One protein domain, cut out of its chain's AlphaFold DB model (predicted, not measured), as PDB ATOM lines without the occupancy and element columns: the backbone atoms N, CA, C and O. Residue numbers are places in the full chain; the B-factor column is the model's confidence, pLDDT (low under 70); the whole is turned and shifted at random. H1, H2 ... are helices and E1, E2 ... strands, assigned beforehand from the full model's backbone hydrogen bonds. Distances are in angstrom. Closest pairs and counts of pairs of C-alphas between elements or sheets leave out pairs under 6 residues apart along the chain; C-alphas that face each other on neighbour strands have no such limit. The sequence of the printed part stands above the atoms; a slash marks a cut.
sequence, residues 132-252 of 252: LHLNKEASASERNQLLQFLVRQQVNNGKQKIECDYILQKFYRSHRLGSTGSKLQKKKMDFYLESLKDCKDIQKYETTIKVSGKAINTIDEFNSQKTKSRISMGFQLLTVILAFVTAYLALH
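This is residues 132 to 252 of the 252 residues of an uncharacterized protein of Desulfotalea psychrophila (strain LSv54 / DSM 12343) (UniProt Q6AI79). A small body of three helices and a two-strand hairpin has one long helical arm. E2 of the hairpin packs on H1 and E1 on H3, and H4 leaves this body, its residues 227 to 251 sticking out together with His 252. The printed part has 121 residues with four named helices and two strands, in the order H1, H2, H3, E1, E2, H4; the sheet E1 - E2 is antiparallel and the class is mostly helix. The whole is only just loose, close to extended, with a radius of gyration of the C-alphas of 20.2 A and spans of 70 by 36 by 24 A.

Find C-alpha 132 at (113.410, 130.197, 137.536); from there H1 runs 35.8 A to residue 156. Next come H2, residues 164 to 171, 10.8 A, and H3, residues 181 to 198, 25.2 A. E1 is residues 202 to 204, 6.3 A, and E2 residues 208 to 211, 10.3 A. H4, residues 214 to 251, runs 55.5 A to C-alpha 251 at (81.919, 152.405, 138.012).

Look at H1 first: its residues 144 to 151 touch residues 215 to 222 of H4, opposite ways at a steep tilt of 38 degrees, closest at C-alphas 144 and 219, 6.4 A. H1 and H3 only just touch, with 3 pairs of C-alphas within 8 A, about perpendicular at 78 degrees; C-alphas 143 and 192 are closest, 6.0 A. H2 and H3 are close but not clearly touching; H3 and H4 are apart. In the hairpin E1 and E2, N 203 and O 210 are within hydrogen-bond range at 2.7 A. In H1, H2, H3 and H4 every O i to N i+4 pair is within range.

The C-alphas of Glu 206 and His 252 are the two farthest apart, 71.1 A. The printed part has no cut, and no link is long. Look for pLDDT under 70 at residues 132 to 138, 168 to 185, 233 to 234 and 237.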
ATOM      1  N   LEU A 132     112.263 130.023 136.642       52.25
ATOM      2  CA  LEU A 132     113.410 130.197 137.536       52.25
ATOM      3  C   LEU A 132     113.001 130.301 139.010       52.25
ATOM      4  O   LEU A 132     113.657 129.698 139.855       52.25
ATOM      5  N   HIS A 133     111.921 131.021 139.332       53.84
ATOM      6  CA  HIS A 133     111.490 131.209 140.720       53.84
ATOM      7  C   HIS A 133     110.935 129.911 141.321       53.84
ATOM      8  O   HIS A 133     111.357 129.504 142.400       53.84
ATOM      9  N   LEU A 134     110.079 129.195 140.585       55.38
ATOM     10  CA  LEU A 134     109.519 127.916 141.029       55.38
ATOM     11  C   LEU A 134     110.579 126.817 141.092       55.38
ATOM     12  O   LEU A 134     110.551 126.022 142.025       55.38
ATOM     13  N   ASN A 135     111.540 126.766 140.156       60.34
ATOM     14  CA  ASN A 135     112.654 125.815 140.257       60.34
ATOM     15  C   ASN A 135     113.542 126.117 141.468       60.34
ATOM     16  O   ASN A 135     113.959 125.181 142.151       60.34
ATOM     17  N   LYS A 136     113.821 127.398 141.748       66.00
ATOM     18  CA  LYS A 136     114.574 127.813 142.941       66.00
ATOM     19  C   LYS A 136     113.831 127.429 144.216       66.00
ATOM     20  O   LYS A 136     114.426 126.789 145.075       66.00
ATOM     21  N   GLU A 137     112.539 127.730 144.319       68.00
ATOM     22  CA  GLU A 137     111.723 127.376 145.485       68.00
ATOM     23  C   GLU A 137     111.554 125.865 145.657       68.00
ATOM     24  O   GLU A 137     111.680 125.355 146.770       68.00
ATOM     25  N   ALA A 138     111.305 125.125 144.574       65.75
ATOM     26  CA  ALA A 138     111.180 123.673 144.622       65.75
ATOM     27  C   ALA A 138     112.507 123.017 145.004       65.75
ATOM     28  O   ALA A 138     112.530 122.173 145.898       65.75
ATOM     29  N   SER A 139     113.619 123.455 144.407       71.69
ATOM     30  CA  SER A 139     114.955 122.957 144.747       71.69
ATOM     31  C   SER A 139     115.331 123.298 146.187       71.69
ATOM     32  O   SER A 139     115.828 122.435 146.905       71.69
ATOM     33  N   ALA A 140     115.041 124.518 146.648       77.12
ATOM     34  CA  ALA A 140     115.267 124.921 148.033       77.12
ATOM     35  C   ALA A 140     114.387 124.121 149.005       77.12
ATOM     36  O   ALA A 140     114.859 123.673 150.049       77.12
ATOM     37  N   SER A 141     113.126 123.865 148.646       79.12
ATOM     38  CA  SER A 141     112.220 123.044 149.447       79.12
ATOM     39  C   SER A 141     112.655 121.580 149.505       79.12
ATOM     40  O   SER A 141     112.512 120.963 150.560       79.12
ATOM     41  N   GLU A 142     113.132 120.996 148.408       77.50
ATOM     42  CA  GLU A 142     113.654 119.627 148.392       77.50
ATOM     43  C   GLU A 142     114.953 119.522 149.196       77.50
ATOM     44  O   GLU A 142     115.077 118.625 150.032       77.50
ATOM     45  N   ARG A 143     115.865 120.489 149.034       83.56
ATOM     46  CA  ARG A 143     117.090 120.599 149.837       83.56
ATOM     47  C   ARG A 143     116.772 120.699 151.328       83.56
ATOM     48  O   ARG A 143     117.372 119.986 152.127       83.56
ATOM     49  N   ASN A 144     115.795 121.525 151.712       85.12
ATOM     50  CA  ASN A 144     115.398 121.661 153.113       85.12
ATOM     51  C   ASN A 144     114.715 120.395 153.658       85.12
ATOM     52  O   ASN A 144     114.937 120.019 154.803       85.12
ATOM     53  N   GLN A 145     113.918 119.690 152.845       83.06
ATOM     54  CA  GLN A 145     113.344 118.394 153.238       83.06
ATOM     55  C   GLN A 145     114.428 117.343 153.485       83.06
ATOM     56  O   GLN A 145     114.335 116.588 154.455       83.06
ATOM     57  N   LEU A 146     115.455 117.305 152.631       86.44
ATOM     58  CA  LEU A 146     116.618 116.449 152.832       86.44
ATOM     59  C   LEU A 146     117.346 116.819 154.129       86.44
ATOM     60  O   LEU A 146     117.600 115.941 154.948       86.44
ATOM     61  N   LEU A 147     117.606 118.106 154.367       89.88
ATOM     62  CA  LEU A 147     118.286 118.568 155.578       89.88
ATOM     63  C   LEU A 147     117.507 118.217 156.857       89.88
ATOM     64  O   LEU A 147     118.078 117.658 157.789       89.88
ATOM     65  N   GLN A 148     116.188 118.444 156.877       89.19
ATOM     66  CA  GLN A 148     115.313 118.034 157.983       89.19
ATOM     67  C   GLN A 148     115.345 116.521 158.220       89.19
ATOM     68  O   GLN A 148     115.342 116.071 159.366       89.19
ATOM     69  N   PHE A 149     115.366 115.727 157.146       88.25
ATOM     70  CA  PHE A 149     115.495 114.278 157.252       88.25
ATOM     71  C   PHE A 149     116.824 113.889 157.912       88.25
ATOM     72  O   PHE A 149     116.810 113.105 158.859       88.25
ATOM     73  N   LEU A 150     117.943 114.473 157.472       89.62
ATOM     74  CA  LEU A 150     119.267 114.198 158.035       89.62
ATOM     75  C   LEU A 150     119.357 114.594 159.513       89.62
ATOM     76  O   LEU A 150     119.815 113.791 160.323       89.62
ATOM     77  N   VAL A 151     118.862 115.780 159.888       90.88
ATOM     78  CA  VAL A 151     118.816 116.225 161.294       90.88
ATOM     79  C   VAL A 151     118.053 115.215 162.149       90.88
ATOM     80  O   VAL A 151     118.567 114.761 163.170       90.88
ATOM     81  N   ARG A 152     116.856 114.798 161.715       88.69
ATOM     82  CA  ARG A 152     116.044 113.817 162.453       88.69
ATOM     83  C   ARG A 152     116.750 112.473 162.598       88.69
ATOM     84  O   ARG A 152     116.719 111.899 163.679       88.69
ATOM     85  N   GLN A 153     117.387 111.973 161.538       87.88
ATOM     86  CA  GLN A 153     118.139 110.717 161.622       87.88
ATOM     87  C   GLN A 153     119.318 110.831 162.596       87.88
ATOM     88  O   GLN A 153     119.520 109.930 163.400       87.88
ATOM     89  N   GLN A 154     120.056 111.943 162.586       88.81
ATOM     90  CA  GLN A 154     121.189 112.132 163.494       88.81
ATOM     91  C   GLN A 154     120.758 112.273 164.961       88.81
ATOM     92  O   GLN A 154     121.452 111.776 165.849       88.81
ATOM     93  N   VAL A 155     119.625 112.932 165.223       88.00
ATOM     94  CA  VAL A 155     119.035 113.020 166.569       88.00
ATOM     95  C   VAL A 155     118.598 111.635 167.048       88.00
ATOM     96  O   VAL A 155     118.966 111.232 168.148       88.00
ATOM     97  N   ASN A 156     117.895 110.879 166.200       86.38
ATOM     98  CA  ASN A 156     117.411 109.540 166.540       86.38
ATOM     99  C   ASN A 156     118.551 108.533 166.762       86.38
ATOM    100  O   ASN A 156     118.451 107.686 167.641       86.38
ATOM    101  N   ASN A 157     119.640 108.643 165.997       83.62
ATOM    102  CA  ASN A 157     120.788 107.737 166.076       83.62
ATOM    103  C   ASN A 157     121.862 108.207 167.081       83.62
ATOM    104  O   ASN A 157     122.993 107.729 167.041       83.62
ATOM    105  N   GLY A 158     121.564 109.181 167.950       78.81
ATOM    106  CA  GLY A 158     122.479 109.593 169.020       78.81
ATOM    107  C   GLY A 158     123.787 110.235 168.537       78.81
ATOM    108  O   GLY A 158     124.848 109.954 169.085       78.81
ATOM    109  N   LYS A 159     123.728 111.114 167.523       70.88
ATOM    110  CA  LYS A 159     124.881 111.823 166.912       70.88
ATOM    111  C   LYS A 159     125.835 110.949 166.083       70.88
ATOM    112  O   LYS A 159     126.898 111.431 165.684       70.88
ATOM    113  N   GLN A 160     125.466 109.705 165.783       77.88
ATOM    114  CA  GLN A 160     126.225 108.868 164.856       77.88
ATOM    115  C   GLN A 160     126.146 109.398 163.417       77.88
ATOM    116  O   GLN A 160     125.189 110.075 163.028       77.88
ATOM    117  N   LYS A 161     127.184 109.097 162.628       85.56
ATOM    118  CA  LYS A 161     127.240 109.455 161.208       85.56
ATOM    119  C   LYS A 161     126.191 108.650 160.429       85.56
ATOM    120  O   LYS A 161     125.937 107.492 160.743       85.56
ATOM    121  N   ILE A 162     125.594 109.260 159.410       85.62
ATOM    122  CA  ILE A 162     124.539 108.655 158.585       85.62
ATOM    123  C   ILE A 162     125.155 108.117 157.298       85.62
ATOM    124  O   ILE A 162     125.856 108.850 156.608       85.62
ATOM    125  N   GLU A 163     124.871 106.873 156.940       85.00
ATOM    126  CA  GLU A 163     125.360 106.268 155.699       85.00
ATOM    127  C   GLU A 163     124.647 106.829 154.453       85.00
ATOM    128  O   GLU A 163     123.418 106.964 154.421       85.00
ATOM    129  N   CYS A 164     125.412 107.151 153.405       78.81
ATOM    130  CA  CYS A 164     124.897 107.713 152.148       78.81
ATOM    131  C   CYS A 164     123.875 106.793 151.461       78.81
ATOM    132  O   CYS A 164     122.840 107.257 150.968       78.81
ATOM    133  N   ASP A 165     124.128 105.485 151.472       73.94
ATOM    134  CA  ASP A 165     123.253 104.503 150.832       73.94
ATOM    135  C   ASP A 165     121.910 104.375 151.554       73.94
ATOM    136  O   ASP A 165     120.861 104.268 150.909       73.94
ATOM    137  N   TYR A 166     121.909 104.499 152.882       78.19
ATOM    138  CA  TYR A 166     120.682 104.536 153.671       78.19
ATOM    139  C   TYR A 166     119.804 105.750 153.314       78.19
ATOM    140  O   TYR A 166     118.579 105.622 153.200       78.19
ATOM    141  N   ILE A 167     120.410 106.917 153.060       77.31
ATOM    142  CA  ILE A 167     119.689 108.129 152.632       77.31
ATOM    143  C   ILE A 167     119.010 107.890 151.282       77.31
ATOM    144  O   ILE A 167     117.810 108.137 151.148       77.31
ATOM    145  N   LEU A 168     119.742 107.355 150.299       68.31
ATOM    146  CA  LEU A 168     119.194 107.037 148.978       68.31
ATOM    147  C   LEU A 168     118.037 106.037 149.070       68.31
ATOM    148  O   LEU A 168     116.989 106.245 148.453       68.31
ATOM    149  N   GLN A 169     118.193 104.986 149.879       65.44
ATOM    150  CA  GLN A 169     117.144 103.992 150.088       65.44
ATOM    151  C   GLN A 169     115.891 104.598 150.723       65.44
ATOM    152  O   GLN A 169     114.787 104.295 150.285       65.44
ATOM    153  N   LYS A 170     116.019 105.462 151.735       69.38
ATOM    154  CA  LYS A 170     114.859 106.067 152.408       69.38
ATOM    155  C   LYS A 170     114.175 107.147 151.576       69.38
ATOM    156  O   LYS A 170     112.945 107.180 151.553       69.38
ATOM    157  N   PHE A 171     114.937 108.000 150.897       65.25
ATOM    158  CA  PHE A 171     114.392 109.135 150.147       65.25
ATOM    159  C   PHE A 171     113.783 108.716 148.800       65.25
ATOM    160  O   PHE A 171     112.820 109.333 148.346       65.25
ATOM    161  N   TYR A 172     114.281 107.629 148.194       62.09
ATOM    162  CA  TYR A 172     113.815 107.124 146.894       62.09
ATOM    163  C   TYR A 172     113.193 105.721 146.951       62.09
ATOM    164  O   TYR A 172     113.025 105.078 145.913       62.09
ATOM    165  N   ARG A 173     112.790 105.253 148.144       49.47
ATOM    166  CA  ARG A 173     112.242 103.902 148.399       49.47
ATOM    167  C   ARG A 173     111.097 103.494 147.460       49.47
ATOM    168  O   ARG A 173     110.965 102.321 147.150       49.47
ATOM    169  N   SER A 174     110.303 104.449 146.970       46.72
ATOM    170  CA  SER A 174     109.186 104.204 146.041       46.72
ATOM    171  C   SER A 174     109.550 104.279 144.548       46.72
ATOM    172  O   SER A 174     108.715 103.978 143.698       46.72
ATOM    173  N   HIS A 175     110.779 104.671 144.196       46.47
ATOM    174  CA  HIS A 175     111.169 105.000 142.816       46.47
ATOM    175  C   HIS A 175     112.299 104.152 142.245       46.47
ATOM    176  O   HIS A 175     112.598 104.267 141.058       46.47
ATOM    177  N   ARG A 176     112.907 103.281 143.056       41.91
ATOM    178  CA  ARG A 176     113.988 102.381 142.627       41.91
ATOM    179  C   ARG A 176     113.528 101.269 141.673       41.91
ATOM    180  O   ARG A 176     114.315 100.399 141.329       41.91
ATOM    181  N   LEU A 177     112.283 101.329 141.205       45.78
ATOM    182  CA  LEU A 177     111.707 100.445 140.202       45.78
ATOM    183  C   LEU A 177     112.306 100.761 138.819       45.78
ATOM    184  O   LEU A 177     111.720 101.464 138.000       45.78
ATOM    185  N   GLY A 178     113.542 100.294 138.619       43.88
ATOM    186  CA  GLY A 178     114.181  99.913 137.353       43.88
ATOM    187  C   GLY A 178     114.184 100.857 136.154       43.88
ATOM    188  O   GLY A 178     114.452 100.388 135.053       43.88
ATOM    189  N   SER A 179     113.929 102.156 136.292       44.19
ATOM    190  CA  SER A 179     114.007 103.069 135.145       44.19
ATOM    191  C   SER A 179     115.274 103.923 135.170       44.19
ATOM    192  O   SER A 179     115.857 104.202 136.217       44.19
ATOM    193  N   THR A 180     115.669 104.392 133.987       41.47
ATOM    194  CA  THR A 180     116.705 105.400 133.689       41.47
ATOM    195  C   THR A 180     116.754 106.618 134.634       41.47
ATOM    196  O   THR A 180     117.748 107.342 134.640       41.47
ATOM    197  N   GLY A 181     115.731 106.830 135.468       50.09
ATOM    198  CA  GLY A 181     115.704 107.820 136.539       50.09
ATOM    199  C   GLY A 181     116.623 107.531 137.733       50.09
ATOM    200  O   GLY A 181     116.942 108.476 138.444       50.09
ATOM    201  N   SER A 182     117.115 106.304 137.952       58.28
ATOM    202  CA  SER A 182     117.986 105.998 139.107       58.28
ATOM    203  C   SER A 182     119.322 106.751 139.064       58.28
ATOM    204  O   SER A 182     119.740 107.345 140.058       58.28
ATOM    205  N   LYS A 183     119.963 106.815 137.886       64.19
ATOM    206  CA  LYS A 183     121.187 107.604 137.665       64.19
ATOM    207  C   LYS A 183     120.930 109.102 137.839       64.19
ATOM    208  O   LYS A 183     121.753 109.796 138.426       64.19
ATOM    209  N   LEU A 184     119.787 109.597 137.357       63.88
ATOM    210  CA  LEU A 184     119.405 111.004 137.491       63.88
ATOM    211  C   LEU A 184     119.100 111.374 138.950       63.88
ATOM    212  O   LEU A 184     119.530 112.421 139.416       63.88
ATOM    213  N   GLN A 185     118.406 110.503 139.686       68.31
ATOM    214  CA  GLN A 185     118.104 110.677 141.109       68.31
ATOM    215  C   GLN A 185     119.369 110.648 141.958       68.31
ATOM    216  O   GLN A 185     119.514 111.495 142.833       68.31
ATOM    217  N   LYS A 186     120.307 109.738 141.660       73.31
ATOM    218  CA  LYS A 186     121.621 109.724 142.308       73.31
ATOM    219  C   LYS A 186     122.360 111.041 142.062       73.31
ATOM    220  O   LYS A 186     122.704 111.708 143.025       73.31
ATOM    221  N   LYS A 187     122.470 111.488 140.802       77.25
ATOM    222  CA  LYS A 187     123.068 112.795 140.464       77.25
ATOM    223  C   LYS A 187     122.382 113.968 141.174       77.25
ATOM    224  O   LYS A 187     123.056 114.878 141.640       77.25
ATOM    225  N   LYS A 188     121.049 113.954 141.264       75.56
ATOM    226  CA  LYS A 188     120.262 114.995 141.944       75.56
ATOM    227  C   LYS A 188     120.522 115.000 143.454       75.56
ATOM    228  O   LYS A 188     120.690 116.064 144.037       75.56
ATOM    229  N   MET A 189     120.587 113.824 144.076       80.38
ATOM    230  CA  MET A 189     120.942 113.686 145.488       80.38
ATOM    231  C   MET A 189     122.379 114.137 145.742       80.38
ATOM    232  O   MET A 189     122.605 114.921 146.656       80.38
ATOM    233  N   ASP A 190     123.328 113.708 144.909       83.50
ATOM    234  CA  ASP A 190     124.729 114.117 145.001       83.50
ATOM    235  C   ASP A 190     124.858 115.642 144.908       83.50
ATOM    236  O   ASP A 190     125.534 116.243 145.737       83.50
ATOM    237  N   PHE A 191     124.131 116.276 143.983       85.62
ATOM    238  CA  PHE A 191     124.063 117.734 143.873       85.62
ATOM    239  C   PHE A 191     123.532 118.401 145.153       85.62
ATOM    240  O   PHE A 191     124.105 119.383 145.619       85.62
ATOM    241  N   TYR A 192     122.455 117.881 145.753       85.81
ATOM    242  CA  TYR A 192     121.926 118.453 146.996       85.81
ATOM    243  C   TYR A 192     122.847 118.244 148.191       85.81
ATOM    244  O   TYR A 192     122.982 119.151 149.009       85.81
ATOM    245  N   LEU A 193     123.490 117.083 148.291       88.88
ATOM    246  CA  LEU A 193     124.474 116.821 149.334       88.88
ATOM    247  C   LEU A 193     125.690 117.738 149.185       88.88
ATOM    248  O   LEU A 193     126.142 118.293 150.183       88.88
ATOM    249  N   GLU A 194     126.178 117.960 147.963       89.75
ATOM    250  CA  GLU A 194     127.281 118.896 147.730       89.75
ATOM    251  C   GLU A 194     126.862 120.332 148.067       89.75
ATOM    252  O   GLU A 194     127.548 121.003 148.827       89.75
ATOM    253  N   SER A 195     125.662 120.765 147.662       89.12
ATOM    254  CA  SER A 195     125.140 122.088 148.038       89.12
ATOM    255  C   SER A 195     125.029 122.276 149.558       89.12
ATOM    256  O   SER A 195     125.339 123.351 150.067       89.12
ATOM    257  N   LEU A 196     124.592 121.255 150.302       91.38
ATOM    258  CA  LEU A 196     124.524 121.312 151.768       91.38
ATOM    259  C   LEU A 196     125.918 121.358 152.409       91.38
ATOM    260  O   LEU A 196     126.107 121.999 153.446       91.38
ATOM    261  N   LYS A 197     126.898 120.682 151.803       92.88
ATOM    262  CA  LYS A 197     128.298 120.716 152.230       92.88
ATOM    263  C   LYS A 197     128.905 122.099 151.986       92.88
ATOM    264  O   LYS A 197     129.504 122.651 152.906       92.88
ATOM    265  N   ASP A 198     128.665 122.697 150.819       91.62
ATOM    266  CA  ASP A 198     129.107 124.057 150.477       91.62
ATOM    267  C   ASP A 198     128.523 125.099 151.440       91.62
ATOM    268  O   ASP A 198     129.213 126.010 151.900       91.62
ATOM    269  N   CYS A 199     127.258 124.924 151.840       88.94
ATOM    270  CA  CYS A 199     126.615 125.765 152.849       88.94
ATOM    271  C   CYS A 199     127.116 125.515 154.287       88.94
ATOM    272  O   CYS A 199     126.746 126.266 155.197       88.94
ATOM    273  N   LYS A 200     127.994 124.525 154.509       93.31
ATOM    274  CA  LYS A 200     128.475 124.066 155.826       93.31
ATOM    275  C   LYS A 200     127.357 123.536 156.738       93.31
ATOM    276  O   LYS A 200     127.507 123.516 157.962       93.31
ATOM    277  N   ASP A 201     126.242 123.105 156.148       92.19
ATOM    278  CA  ASP A 201     125.126 122.479 156.866       92.19
ATOM    279  C   ASP A 201     125.433 121.009 157.184       92.19
ATOM    280  O   ASP A 201     124.970 120.468 158.192       92.19
ATOM    281  N   ILE A 202     126.265 120.366 156.359       93.62
ATOM    282  CA  ILE A 202     126.747 118.998 156.565       93.62
ATOM    283  C   ILE A 202     128.263 118.892 156.362       93.62
ATOM    284  O   ILE A 202     128.881 119.693 155.666       93.62
ATOM    285  N   GLN A 203     128.850 117.851 156.941       91.88
ATOM    286  CA  GLN A 203     130.195 117.358 156.674       91.88
ATOM    287  C   GLN A 203     130.068 115.974 156.037       91.88
ATOM    288  O   GLN A 203     129.525 115.048 156.646       91.88
ATOM    289  N   LYS A 204     130.535 115.846 154.794       87.12
ATOM    290  CA  LYS A 204     130.518 114.591 154.040       87.12
ATOM    291  C   LYS A 204     131.879 113.907 154.156       87.12
ATOM    292  O   LYS A 204     132.896 114.504 153.815       87.12
ATOM    293  N   TYR A 205     131.865 112.667 154.622       86.38
ATOM    294  CA  TYR A 205     132.956 111.700 154.530       86.38
ATOM    295  C   TYR A 205     132.636 110.727 153.384       86.38
ATOM    296  O   TYR A 205     131.508 110.718 152.894       86.38
ATOM    297  N   GLU A 206     133.600 109.910 152.958       84.50
ATOM    298  CA  GLU A 206     133.481 109.043 151.767       84.50
ATOM    299  C   GLU A 206     132.135 108.305 151.666       84.50
ATOM    300  O   GLU A 206     131.455 108.389 150.645       84.50
ATOM    301  N   THR A 207     131.702 107.665 152.754       85.31
ATOM    302  CA  THR A 207     130.456 106.880 152.807       85.31
ATOM    303  C   THR A 207     129.433 107.404 153.811       85.31
ATOM    304  O   THR A 207     128.307 106.910 153.867       85.31
ATOM    305  N   THR A 208     129.792 108.413 154.609       88.44
ATOM    306  CA  THR A 208     128.974 108.853 155.745       88.44
ATOM    307  C   THR A 208     128.842 110.367 155.841       88.44
ATOM    308  O   THR A 208     129.692 111.124 155.383       88.44
ATOM    309  N   ILE A 209     127.763 110.830 156.466       91.12
ATOM    310  CA  ILE A 209     127.405 112.241 156.583       91.12
ATOM    311  C   ILE A 209     127.194 112.590 158.049       91.12
ATOM    312  O   ILE A 209     126.522 111.867 158.784       91.12
ATOM    313  N   LYS A 210     127.746 113.728 158.467       92.62
ATOM    314  CA  LYS A 210     127.492 114.335 159.773       92.62
ATOM    315  C   LYS A 210     126.860 115.705 159.578       92.62
ATOM    316  O   LYS A 210     127.393 116.552 158.873       92.62
ATOM    317  N   VAL A 211     125.726 115.933 160.212       92.69
ATOM    318  CA  VAL A 211     125.002 117.201 160.201       92.69
ATOM    319  C   VAL A 211     125.634 118.169 161.199       92.69
ATOM    320  O   VAL A 211     125.931 117.796 162.339       92.69
ATOM    321  N   SER A 212     125.843 119.407 160.756       91.88
ATOM    322  CA  SER A 212     126.356 120.517 161.561       91.88
ATOM    323  C   SER A 212     125.246 121.146 162.408       91.88
ATOM    324  O   SER A 212     124.081 121.132 162.017       91.88
ATOM    325  N   GLY A 213     125.598 121.783 163.529       88.12
ATOM    326  CA  GLY A 213     124.647 122.592 164.307       88.12
ATOM    327  C   GLY A 213     124.040 123.747 163.497       88.12
ATOM    328  O   GLY A 213     122.890 124.116 163.718       88.12
ATOM    329  N   LYS A 214     124.766 124.245 162.482       91.81
ATOM    330  CA  LYS A 214     124.286 125.284 161.556       91.81
ATOM    331  C   LYS A 214     123.015 124.873 160.801       91.81
ATOM    332  O   LYS A 214     122.184 125.726 160.508       91.81
ATOM    333  N   ALA A 215     122.832 123.575 160.552       90.31
ATOM    334  CA  ALA A 215     121.683 123.057 159.819       90.31
ATOM    335  C   ALA A 215     120.337 123.431 160.456       90.31
ATOM    336  O   ALA A 215     119.363 123.624 159.735       90.31
ATOM    337  N   ILE A 216     120.278 123.538 161.789       89.94
ATOM    338  CA  ILE A 216     119.054 123.912 162.511       89.94
ATOM    339  C   ILE A 216     118.659 125.346 162.144       89.94
ATOM    340  O   ILE A 216     117.535 125.580 161.710       89.94
ATOM    341  N   ASN A 217     119.619 126.272 162.188       90.94
ATOM    342  CA  ASN A 217     119.393 127.666 161.814       90.94
ATOM    343  C   ASN A 217     118.974 127.792 160.344       90.94
ATOM    344  O   ASN A 217     118.047 128.533 160.035       90.94
ATOM    345  N   THR A 218     119.604 127.030 159.445       90.94
ATOM    346  CA  THR A 218     119.238 127.011 158.021       90.94
ATOM    347  C   THR A 218     117.797 126.519 157.806       90.94
ATOM    348  O   THR A 218     117.072 127.064 156.968       90.94
ATOM    349  N   ILE A 219     117.352 125.510 158.566       91.00
ATOM    350  CA  ILE A 219     115.967 125.016 158.520       91.00
ATOM    351  C   ILE A 219     114.991 126.093 159.005       91.00
ATOM    352  O   ILE A 219     113.963 126.321 158.356       91.00
ATOM    353  N   ASP A 220     115.304 126.747 160.121       90.38
ATOM    354  CA  ASP A 220     114.451 127.772 160.724       90.38
ATOM    355  C   ASP A 220     114.352 129.016 159.842       90.38
ATOM    356  O   ASP A 220     113.251 129.519 159.602       90.38
ATOM    357  N   GLU A 221     115.470 129.462 159.272       90.38
ATOM    358  CA  GLU A 221     115.505 130.580 158.335       90.38
ATOM    359  C   GLU A 221     114.645 130.288 157.101       90.38
ATOM    360  O   GLU A 221     113.798 131.103 156.727       90.38
ATOM    361  N   PHE A 222     114.773 129.093 156.515       89.19
ATOM    362  CA  PHE A 222     113.934 128.690 155.389       89.19
ATOM    363  C   PHE A 222     112.443 128.662 155.757       89.19
ATOM    364  O   PHE A 222     111.599 129.132 154.988       89.19
ATOM    365  N   ASN A 223     112.085 128.120 156.924       84.88
ATOM    366  CA  ASN A 223     110.692 128.066 157.376       84.88
ATOM    367  C   ASN A 223     110.122 129.472 157.625       84.88
ATOM    368  O   ASN A 223     108.976 129.751 157.257       84.88
ATOM    369  N   SER A 224     110.932 130.372 158.182       87.38
ATOM    370  CA  SER A 224     110.584 131.779 158.390       87.38
ATOM    371  C   SER A 224     110.365 132.498 157.058       87.38
ATOM    372  O   SER A 224     109.299 133.079 156.840       87.38
ATOM    373  N   GLN A 225     111.297 132.373 156.107       83.75
ATOM    374  CA  GLN A 225     111.162 132.940 154.759       83.75
ATOM    375  C   GLN A 225     109.927 132.398 154.029       83.75
ATOM    376  O   GLN A 225     109.171 133.161 153.429       83.75
ATOM    377  N   LYS A 226     109.655 131.091 154.136       79.38
ATOM    378  CA  LYS A 226     108.468 130.466 153.540       79.38
ATOM    379  C   LYS A 226     107.166 130.999 154.136       79.38
ATOM    380  O   LYS A 226     106.183 131.172 153.416       79.38
ATOM    381  N   THR A 227     107.147 131.258 155.439       79.00
ATOM    382  CA  THR A 227     105.986 131.843 156.123       79.00
ATOM    383  C   THR A 227     105.786 133.291 155.683       79.00
ATOM    384  O   THR A 227     104.682 133.649 155.280       79.00
ATOM    385  N   LYS A 228     106.858 134.093 155.646       80.12
ATOM    386  CA  LYS A 228     106.827 135.475 155.143       80.12
ATOM    387  C   LYS A 228     106.326 135.550 153.699       80.12
ATOM    388  O   LYS A 228     105.451 136.355 153.409       80.12
ATOM    389  N   SER A 229     106.817 134.672 152.820       74.06
ATOM    390  CA  SER A 229     106.374 134.586 151.422       74.06
ATOM    391  C   SER A 229     104.877 134.262 151.312       74.06
ATOM    392  O   SER A 229     104.150 134.934 150.587       74.06
ATOM    393  N   ARG A 230     104.368 133.310 152.108       72.00
ATOM    394  CA  ARG A 230     102.927 132.990 152.144       72.00
ATOM    395  C   ARG A 230     102.071 134.154 152.628       72.00
ATOM    396  O   ARG A 230     101.024 134.413 152.045       72.00
ATOM    397  N   ILE A 231     102.509 134.831 153.685       75.06
ATOM    398  CA  ILE A 231     101.817 136.006 154.220       75.06
ATOM    399  C   ILE A 231     101.796 137.117 153.164       75.06
ATOM    400  O   ILE A 231     100.743 137.679 152.886       75.06
ATOM    401  N   SER A 232     102.935 137.372 152.514       73.94
ATOM    402  CA  SER A 232     103.054 138.360 151.439       73.94
ATOM    403  C   SER A 232     102.144 138.038 150.247       73.94
ATOM    404  O   SER A 232     101.430 138.925 149.789       73.94
ATOM    405  N   MET A 233     102.077 136.777 149.803       68.62
ATOM    406  CA  MET A 233     101.123 136.350 148.769       68.62
ATOM    407  C   MET A 233      99.666 136.557 149.197       68.62
ATOM    408  O   MET A 233      98.845 136.981 148.387       68.62
ATOM    409  N   GLY A 234      99.336 136.283 150.464       68.81
ATOM    410  CA  GLY A 234      98.006 136.542 151.016       68.81
ATOM    411  C   GLY A 234      97.629 138.024 150.947       68.81
ATOM    412  O   GLY A 234      96.535 138.356 150.496       68.81
ATOM    413  N   PHE A 235      98.559 138.913 151.309       78.62
ATOM    414  CA  PHE A 235      98.368 140.358 151.177       78.62
ATOM    415  C   PHE A 235      98.222 140.796 149.720       78.62
ATOM    416  O   PHE A 235      97.305 141.550 149.421       78.62
ATOM    417  N   GLN A 236      99.053 140.292 148.806       71.50
ATOM    418  CA  GLN A 236      98.940 140.611 147.378       71.50
ATOM    419  C   GLN A 236      97.568 140.226 146.816       71.50
ATOM    420  O   GLN A 236      96.950 141.018 146.107       71.50
ATOM    421  N   LEU A 237      97.060 139.040 147.165       69.00
ATOM    422  CA  LEU A 237      95.731 138.606 146.745       69.00
ATOM    423  C   LEU A 237      94.634 139.516 147.316       69.00
ATOM    424  O   LEU A 237      93.728 139.910 146.585       69.00
ATOM    425  N   LEU A 238      94.734 139.879 148.598       81.69
ATOM    426  CA  LEU A 238      93.794 140.796 149.240       81.69
ATOM    427  C   LEU A 238      93.799 142.175 148.563       81.69
ATOM    428  O   LEU A 238      92.734 142.718 148.291       81.69
ATOM    429  N   THR A 239      94.977 142.720 148.248       83.00
ATOM    430  CA  THR A 239      95.121 143.999 147.539       83.00
ATOM    431  C   THR A 239      94.489 143.948 146.153       83.00
ATOM    432  O   THR A 239      93.795 144.885 145.772       83.00
ATOM    433  N   VAL A 240      94.673 142.852 145.412       80.44
ATOM    434  CA  VAL A 240      94.033 142.662 144.102       80.44
ATOM    435  C   VAL A 240      92.509 142.632 144.241       80.44
ATOM    436  O   VAL A 240      91.821 143.316 143.490       80.44
ATOM    437  N   ILE A 241      91.972 141.897 145.218       82.50
ATOM    438  CA  ILE A 241      90.523 141.845 145.471       82.50
ATOM    439  C   ILE A 241      89.985 143.235 145.830       82.50
ATOM    440  O   ILE A 241      88.987 143.666 145.259       82.50
ATOM    441  N   LEU A 242      90.662 143.953 146.730       88.19
ATOM    442  CA  LEU A 242      90.297 145.321 147.102       88.19
ATOM    443  C   LEU A 242      90.299 146.253 145.889       88.19
ATOM    444  O   LEU A 242      89.345 147.000 145.721       88.19
ATOM    445  N   ALA A 243      91.308 146.158 145.020       88.31
ATOM    446  CA  ALA A 243      91.385 146.950 143.794       88.31
ATOM    447  C   ALA A 243      90.219 146.662 142.829       88.31
ATOM    448  O   ALA A 243      89.698 147.581 142.201       88.31
ATOM    449  N   PHE A 244      89.777 145.404 142.725       86.75
ATOM    450  CA  PHE A 244      88.586 145.058 141.943       86.75
ATOM    451  C   PHE A 244      87.304 145.627 142.558       86.75
ATOM    452  O   PHE A 244      86.463 146.148 141.829       86.75
ATOM    453  N   VAL A 245      87.156 145.557 143.884       92.62
ATOM    454  CA  VAL A 245      85.988 146.106 144.590       92.62
ATOM    455  C   VAL A 245      85.931 147.626 144.450       92.62
ATOM    456  O   VAL A 245      84.870 148.160 144.146       92.62
ATOM    457  N   THR A 246      87.053 148.330 144.615       93.31
ATOM    458  CA  THR A 246      87.098 149.788 144.446       93.31
ATOM    459  C   THR A 246      86.834 150.201 143.005       93.31
ATOM    460  O   THR A 246      86.102 151.159 142.788       93.31
ATOM    461  N   ALA A 247      87.369 149.474 142.019       92.00
ATOM    462  CA  ALA A 247      87.064 149.726 140.612       92.00
ATOM    463  C   ALA A 247      85.568 149.533 140.316       92.00
ATOM    464  O   ALA A 247      84.963 150.385 139.674       92.00
ATOM    465  N   TYR A 248      84.959 148.458 140.828       93.00
ATOM    466  CA  TYR A 248      83.524 148.198 140.676       93.00
ATOM    467  C   TYR A 248      82.664 149.293 141.322       93.00
ATOM    468  O   TYR A 248      81.728 149.776 140.694       93.00
ATOM    469  N   LEU A 249      83.005 149.719 142.543       93.31
ATOM    470  CA  LEU A 249      82.311 150.803 143.246       93.31
ATOM    471  C   LEU A 249      82.515 152.178 142.600       93.31
ATOM    472  O   LEU A 249      81.693 153.051 142.803       93.31
ATOM    473  N   ALA A 250      83.605 152.397 141.862       91.88
ATOM    474  CA  ALA A 250      83.833 153.648 141.136       91.88
ATOM    475  C   ALA A 250      83.082 153.708 139.792       91.88
ATOM    476  O   ALA A 250      82.932 154.784 139.218       91.88
ATOM    477  N   LEU A 251      82.660 152.554 139.269       89.19
ATOM    478  CA  LEU A 251      81.919 152.405 138.012       89.19
ATOM    479  C   LEU A 251      80.391 152.472 138.196       89.19
ATOM    480  O   LEU A 251      79.681 152.585 137.196       89.19
ATOM    481  N   HIS A 252      79.902 152.397 139.436       76.75
ATOM    482  CA  HIS A 252      78.488 152.420 139.819       76.75
ATOM    483  C   HIS A 252      78.183 153.600 140.737       76.75
ATOM    484  O   HIS A 252      77.076 154.160 140.587       76.75
TER     485      HIS A 252